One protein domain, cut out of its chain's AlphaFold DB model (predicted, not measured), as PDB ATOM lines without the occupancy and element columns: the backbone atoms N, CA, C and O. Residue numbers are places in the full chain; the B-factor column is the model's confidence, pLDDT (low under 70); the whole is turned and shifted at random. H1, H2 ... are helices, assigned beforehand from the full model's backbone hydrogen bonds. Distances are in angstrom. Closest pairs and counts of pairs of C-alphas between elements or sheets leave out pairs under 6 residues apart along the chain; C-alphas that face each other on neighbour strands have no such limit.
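Overview. This is residues 55 to 106 of the 122 residues of an uncharacterized protein of Dendrothele bispora (strain CBS 962.96) (UniProt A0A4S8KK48). One long helix, H4, has two short ones, H2 and H3, packed on it at different places along its length; another short helix, H1, is set off from the three. The printed part has 52 residues with four named helices, H1 to H4 in order, and no named strand: all helix. It is compact, radius of gyration of the C-alphas 10.8 A, but elongated, 35 by 22 by 14 A.

Arrangement. H1, residues 55 to 60, touches no helix. H2, residues 67 to 72, touches residues 94 to 101 of H4, residues 87 to 104, at a steep tilt of 65 degrees, opposite ways; the closest C-alphas, of Ala 71 and Val 97, are 6.1 A apart. H3, residues 75 to 78, touches residues 87 to 94 of H4; the closest C-alphas, of Leu 78 and Ala 90, are 5.7 A apart. Every O i to N i+4 pair is within hydrogen-bond range in H1 and H2, 13 of 14 in H4; H3 is too short for one.

Along the chain. H1 begins at C-alpha 55, (-11.851, -42.924, -8.746). H4, 26.1 A from first to last C-alpha, ends at C-alpha 104, (4.864, -59.202, -12.572).

Size, cuts and confidence. The printed part has no cut and no long link. Residues 101 to 106 have pLDDT under 70.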
ATOM      1  N   TYR A  55     -12.035 -42.717  -7.314       93.62
ATOM      2  CA  TYR A  55     -11.851 -42.924  -8.746       93.62
ATOM      3  C   TYR A  55     -12.189 -44.348  -9.194       93.62
ATOM      4  O   TYR A  55     -12.252 -44.572 -10.395       93.62
ATOM      5  N   ILE A  56     -12.429 -45.295  -8.274       92.81
ATOM      6  CA  ILE A  56     -12.762 -46.689  -8.626       92.81
ATOM      7  C   ILE A  56     -13.994 -46.719  -9.535       92.81
ATOM      8  O   ILE A  56     -13.906 -47.211 -10.656       92.81
ATOM      9  N   GLN A  57     -15.084 -46.067  -9.114       92.81
ATOM     10  CA  GLN A  57     -16.310 -45.983  -9.912       92.81
ATOM     11  C   GLN A  57     -16.068 -45.347 -11.289       92.81
ATOM     12  O   GLN A  57     -16.620 -45.788 -12.283       92.81
ATOM     13  N   LYS A  58     -15.195 -44.335 -11.370       93.88
ATOM     14  CA  LYS A  58     -14.882 -43.650 -12.634       93.88
ATOM     15  C   LYS A  58     -14.182 -44.574 -13.635       93.88
ATOM     16  O   LYS A  58     -14.379 -44.421 -14.836       93.88
ATOM     17  N   PHE A  59     -13.352 -45.503 -13.157       92.69
ATOM     18  CA  PHE A  59     -12.729 -46.513 -14.013       92.69
ATOM     19  C   PHE A  59     -13.735 -47.575 -14.455       92.69
ATOM     20  O   PHE A  59     -13.741 -47.920 -15.634       92.69
ATOM     21  N   GLU A  60     -14.616 -48.022 -13.558       91.25
ATOM     22  CA  GLU A  60     -15.700 -48.953 -13.897       91.25
ATOM     23  C   GLU A  60     -16.647 -48.363 -14.950       91.25
ATOM     24  O   GLU A  60     -16.918 -49.014 -15.954       91.25
ATOM     25  N   ASP A  61     -17.063 -47.104 -14.782       91.38
ATOM     26  CA  ASP A  61     -17.915 -46.376 -15.734       91.38
ATOM     27  C   ASP A  61     -17.231 -46.155 -17.100       91.38
ATOM     28  O   ASP A  61     -17.886 -45.825 -18.091       91.38
ATOM     29  N   ALA A  62     -15.901 -46.286 -17.159       89.56
ATOM     30  CA  ALA A  62     -15.099 -46.146 -18.369       89.56
ATOM     31  C   ALA A  62     -14.679 -47.494 -18.985       89.56
ATOM     32  O   ALA A  62     -13.909 -47.477 -19.949       89.56
ATOM     33  N   ASP A  63     -15.162 -48.618 -18.444       91.38
ATOM     34  CA  ASP A  63     -14.817 -49.994 -18.827       91.38
ATOM     35  C   ASP A  63     -13.322 -50.351 -18.632       91.38
ATOM     36  O   ASP A  63     -12.732 -51.124 -19.395       91.38
ATOM     37  N   TYR A  64     -12.688 -49.789 -17.594       90.25
ATOM     38  CA  TYR A  64     -11.325 -50.129 -17.168       90.25
ATOM     39  C   TYR A  64     -11.366 -50.911 -15.857       90.25
ATOM     40  O   TYR A  64     -11.773 -50.388 -14.822       90.25
ATOM     41  N   TYR A  65     -10.861 -52.142 -15.882       89.88
ATOM     42  CA  TYR A  65     -10.957 -53.070 -14.754       89.88
ATOM     43  C   TYR A  65      -9.601 -53.535 -14.228       89.88
ATOM     44  O   TYR A  65      -9.493 -53.835 -13.043       89.88
ATOM     45  N   ASN A  66      -8.554 -53.564 -15.059       90.19
ATOM     46  CA  ASN A  66      -7.271 -54.188 -14.714       90.19
ATOM     47  C   ASN A  66      -6.077 -53.232 -14.856       90.19
ATOM     48  O   ASN A  66      -6.090 -52.289 -15.654       90.19
ATOM     49  N   ILE A  67      -5.018 -53.465 -14.071       89.12
ATOM     50  CA  ILE A  67      -3.859 -52.556 -14.047       89.12
ATOM     51  C   ILE A  67      -3.073 -52.513 -15.364       89.12
ATOM     52  O   ILE A  67      -2.368 -51.537 -15.607       89.12
ATOM     53  N   ASP A  68      -3.171 -53.533 -16.219       84.62
ATOM     54  CA  ASP A  68      -2.519 -53.544 -17.533       84.62
ATOM     55  C   ASP A  68      -3.159 -52.516 -18.477       84.62
ATOM     56  O   ASP A  68      -2.459 -51.831 -19.225       84.62
ATOM     57  N   GLN A  69      -4.477 -52.333 -18.376       87.88
ATOM     58  CA  GLN A  69      -5.198 -51.287 -19.093       87.88
ATOM     59  C   GLN A  69      -4.783 -49.909 -18.565       87.88
ATOM     60  O   GLN A  69      -4.501 -49.002 -19.346       87.88
ATOM     61  N   LEU A  70      -4.643 -49.779 -17.242       87.19
ATOM     62  CA  LEU A  70      -4.171 -48.555 -16.591       87.19
ATOM     63  C   LEU A  70      -2.723 -48.201 -16.971       87.19
ATOM     64  O   LEU A  70      -2.397 -47.026 -17.101       87.19
ATOM     65  N   ALA A  71      -1.863 -49.199 -17.196       85.44
ATOM     66  CA  ALA A  71      -0.484 -49.005 -17.651       85.44
ATOM     67  C   ALA A  71      -0.396 -48.427 -19.074       85.44
ATOM     68  O   ALA A  71       0.605 -47.806 -19.427       85.44
ATOM     69  N   ARG A  72      -1.434 -48.643 -19.891       86.56
ATOM     70  CA  ARG A  72      -1.548 -48.118 -21.260       86.56
ATOM     71  C   ARG A  72      -2.199 -46.734 -21.307       86.56
ATOM     72  O   ARG A  72      -2.148 -46.081 -22.347       86.56
ATOM     73  N   CYS A  73      -2.804 -46.285 -20.207       88.44
ATOM     74  CA  CYS A  73      -3.387 -44.954 -20.112       88.44
ATOM     75  C   CYS A  73      -2.303 -43.875 -20.093       88.44
ATOM     76  O   CYS A  73      -1.234 -44.038 -19.506       88.44
ATOM     77  N   THR A  74      -2.619 -42.726 -20.684       90.19
ATOM     78  CA  THR A  74      -1.784 -41.534 -20.562       90.19
ATOM     79  C   THR A  74      -2.266 -40.659 -19.411       90.19
ATOM     80  O   THR A  74      -3.395 -40.787 -18.924       90.19
ATOM     81  N   LYS A  75      -1.408 -39.735 -18.976       92.25
ATOM     82  CA  LYS A  75      -1.758 -38.776 -17.929       92.25
ATOM     83  C   LYS A  75      -2.980 -37.947 -18.328       92.25
ATOM     84  O   LYS A  75      -3.869 -37.749 -17.508       92.25
ATOM     85  N   GLU A  76      -3.064 -37.560 -19.598       92.50
ATOM     86  CA  GLU A  76      -4.153 -36.760 -20.165       92.50
ATOM     87  C   GLU A  76      -5.498 -37.486 -20.098       92.50
ATOM     88  O   GLU A  76      -6.524 -36.851 -19.870       92.50
ATOM     89  N   PHE A  77      -5.506 -38.814 -20.264       92.31
ATOM     90  CA  PHE A  77      -6.719 -39.614 -20.097       92.31
ATOM     91  C   PHE A  77      -7.196 -39.604 -18.640       92.31
ATOM     92  O   PHE A  77      -8.378 -39.377 -18.375       92.31
ATOM     93  N   LEU A  78      -6.269 -39.787 -17.696       93.06
ATOM     94  CA  LEU A  78      -6.566 -39.801 -16.261       93.06
ATOM     95  C   LEU A  78      -7.035 -38.437 -15.746       93.06
ATOM     96  O   LEU A  78      -7.958 -38.361 -14.942       93.06
ATOM     97  N   THR A  79      -6.434 -37.350 -16.223       95.69
ATOM     98  CA  THR A  79      -6.866 -35.984 -15.884       95.69
ATOM     99  C   THR A  79      -8.040 -35.501 -16.734       95.69
ATOM    100  O   THR A  79      -8.531 -34.391 -16.541       95.69
ATOM    101  N   GLY A  80      -8.456 -36.296 -17.720       92.06
ATOM    102  CA  GLY A  80      -9.530 -35.967 -18.644       92.06
ATOM    103  C   GLY A  80     -10.919 -36.069 -18.004       92.06
ATOM    104  O   GLY A  80     -11.059 -36.549 -16.881       92.06
ATOM    105  N   PRO A  81     -11.978 -35.691 -18.741       90.69
ATOM    106  CA  PRO A  81     -13.342 -35.591 -18.210       90.69
ATOM    107  C   PRO A  81     -13.961 -36.934 -17.793       90.69
ATOM    108  O   PRO A  81     -15.001 -36.953 -17.147       90.69
ATOM    109  N   LYS A  82     -13.363 -38.063 -18.190       90.12
ATOM    110  CA  LYS A  82     -13.856 -39.396 -17.817       90.12
ATOM    111  C   LYS A  82     -13.461 -39.774 -16.393       90.12
ATOM    112  O   LYS A  82     -14.285 -40.274 -15.639       90.12
ATOM    113  N   ILE A  83     -12.200 -39.538 -16.041       93.06
ATOM    114  CA  ILE A  83     -11.624 -39.985 -14.768       93.06
ATOM    115  C   ILE A  83     -11.490 -38.823 -13.778       93.06
ATOM    116  O   ILE A  83     -11.674 -39.018 -12.578       93.06
ATOM    117  N   GLU A  84     -11.218 -37.613 -14.276       94.12
ATOM    118  CA  GLU A  84     -11.137 -36.369 -13.501       94.12
ATOM    119  C   GLU A  84     -10.136 -36.445 -12.332       94.12
ATOM    120  O   GLU A  84     -10.310 -35.817 -11.283       94.12
ATOM    121  N   MET A  85      -9.057 -37.222 -12.486       94.19
ATOM    122  CA  MET A  85      -7.969 -37.224 -11.512       94.19
ATOM    123  C   MET A  85      -7.235 -35.888 -11.521       94.19
ATOM    124  O   MET A  85      -7.035 -35.251 -12.555       94.19
ATOM    125  N   THR A  86      -6.743 -35.490 -10.350       94.25
ATOM    126  CA  THR A  86      -5.762 -34.409 -10.284       94.25
ATOM    127  C   THR A  86      -4.459 -34.851 -10.945       94.25
ATOM    128  O   THR A  86      -4.088 -36.025 -10.899       94.25
ATOM    129  N   ASP A  87      -3.729 -33.891 -11.506       93.50
ATOM    130  CA  ASP A  87      -2.442 -34.111 -12.170       93.50
ATOM    131  C   ASP A  87      -1.466 -34.948 -11.315       93.50
ATOM    132  O   ASP A  87      -0.915 -35.952 -11.771       93.50
ATOM    133  N   GLY A  88      -1.356 -34.606 -10.026       93.19
ATOM    134  CA  GLY A  88      -0.499 -35.314  -9.079       93.19
ATOM    135  C   GLY A  88      -1.002 -36.706  -8.678       93.19
ATOM    136  O   GLY A  88      -0.192 -37.537  -8.265       93.19
ATOM    137  N   ASN A  89      -2.305 -36.986  -8.772       93.44
ATOM    138  CA  ASN A  89      -2.842 -38.334  -8.555       93.44
ATOM    139  C   ASN A  89      -2.630 -39.215  -9.785       93.44
ATOM    140  O   ASN A  89      -2.190 -40.352  -9.629       93.44
ATOM    141  N   ALA A  90      -2.861 -38.677 -10.984       93.69
ATOM    142  CA  ALA A  90      -2.604 -39.372 -12.239       93.69
ATOM    143  C   ALA A  90      -1.131 -39.802 -12.350       93.69
ATOM    144  O   ALA A  90      -0.837 -40.972 -12.587       93.69
ATOM    145  N   GLU A  91      -0.196 -38.884 -12.087       93.38
ATOM    146  CA  GLU A  91       1.239 -39.189 -12.094       93.38
ATOM    147  C   GLU A  91       1.609 -40.254 -11.053       93.38
ATOM    148  O   GLU A  91       2.311 -41.222 -11.354       93.38
ATOM    149  N   PHE A  92       1.092 -40.118  -9.830       92.75
ATOM    150  CA  PHE A  92       1.352 -41.076  -8.760       92.75
ATOM    151  C   PHE A  92       0.864 -42.490  -9.103       92.75
ATOM    152  O   PHE A  92       1.571 -43.470  -8.846       92.75
ATOM    153  N   VAL A  93      -0.330 -42.599  -9.689       92.06
ATOM    154  CA  VAL A  93      -0.917 -43.869 -10.121       92.06
ATOM    155  C   VAL A  93      -0.079 -44.502 -11.230       92.06
ATOM    156  O   VAL A  93       0.324 -45.652 -11.072       92.06
ATOM    157  N   LEU A  94       0.286 -43.759 -12.280       91.38
ATOM    158  CA  LEU A  94       1.101 -44.282 -13.388       91.38
ATOM    159  C   LEU A  94       2.480 -44.776 -12.920       91.38
ATOM    160  O   LEU A  94       2.900 -45.883 -13.267       91.38
ATOM    161  N   ILE A  95       3.163 -44.015 -12.056       91.12
ATOM    162  CA  ILE A  95       4.442 -44.434 -11.455       91.12
ATOM    163  C   ILE A  95       4.268 -45.720 -10.635       91.12
ATOM    164  O   ILE A  95       5.131 -46.603 -10.640       91.12
ATOM    165  N   SER A  96       3.164 -45.822  -9.896       89.50
ATOM    166  CA  SER A  96       2.885 -46.969  -9.036       89.50
ATOM    167  C   SER A  96       2.550 -48.222  -9.842       89.50
ATOM    168  O   SER A  96       3.028 -49.302  -9.494       89.50
ATOM    169  N   VAL A  97       1.800 -48.079 -10.939       87.69
ATOM    170  CA  VAL A  97       1.500 -49.167 -11.878       87.69
ATOM    171  C   VAL A  97       2.784 -49.690 -12.502       87.69
ATOM    172  O   VAL A  97       3.008 -50.898 -12.480       87.69
ATOM    173  N   GLY A  98       3.681 -48.799 -12.941       81.19
ATOM    174  CA  GLY A  98       5.002 -49.191 -13.432       81.19
ATOM    175  C   GLY A  98       5.719 -50.111 -12.440       81.19
ATOM    176  O   GLY A  98       6.126 -51.213 -12.792       81.19
ATOM    177  N   LYS A  99       5.785 -49.739 -11.155       81.75
ATOM    178  CA  LYS A  99       6.434 -50.564 -10.115       81.75
ATOM    179  C   LYS A  99       5.808 -51.953  -9.926       81.75
ATOM    180  O   LYS A  99       6.509 -52.854  -9.466       81.75
ATOM    181  N   VAL A 100       4.520 -52.129 -10.227       72.00
ATOM    182  CA  VAL A 100       3.825 -53.425 -10.134       72.00
ATOM    183  C   VAL A 100       3.990 -54.244 -11.416       72.00
ATOM    184  O   VAL A 100       4.240 -55.446 -11.330       72.00
ATOM    185  N   ALA A 101       3.964 -53.604 -12.586       62.19
ATOM    186  CA  ALA A 101       4.235 -54.252 -13.870       62.19
ATOM    187  C   ALA A 101       5.658 -54.840 -13.915       62.19
ATOM    188  O   ALA A 101       5.822 -56.022 -14.198       62.19
ATOM    189  N   TRP A 102       6.673 -54.086 -13.467       54.56
ATOM    190  CA  TRP A 102       8.057 -54.579 -13.336       54.56
ATOM    191  C   TRP A 102       8.217 -55.749 -12.348       54.56
ATOM    192  O   TRP A 102       9.210 -56.474 -12.404       54.56
ATOM    193  N   ARG A 103       7.282 -55.926 -11.405       52.69
ATOM    194  CA  ARG A 103       7.284 -57.071 -10.479       52.69
ATOM    195  C   ARG A 103       6.612 -58.304 -11.074       52.69
ATOM    196  O   ARG A 103       7.016 -59.404 -10.721       52.69
ATOM    197  N   SER A 104       5.625 -58.113 -11.945       48.28
ATOM    198  CA  SER A 104       4.864 -59.202 -12.572       48.28
ATOM    199  C   SER A 104       5.575 -59.761 -13.811       48.28
ATOM    200  O   SER A 104       5.459 -60.943 -14.090       48.28
ATOM    201  N   ASP A 105       6.405 -58.953 -14.481       45.53
ATOM    202  CA  ASP A 105       7.226 -59.361 -15.637       45.53
ATOM    203  C   ASP A 105       8.508 -60.134 -15.240       45.53
ATOM    204  O   ASP A 105       9.330 -60.524 -16.068       45.53
ATOM    205  N   ARG A 106       8.720 -60.372 -13.936       39.72
ATOM    206  CA  ARG A 106       9.877 -61.117 -13.421       39.72
ATOM    207  C   ARG A 106       9.550 -62.583 -13.150       39.72
ATOM    208  O   ARG A 106       9.736 -63.087 -12.048       39.72
TER     209      ARG A 106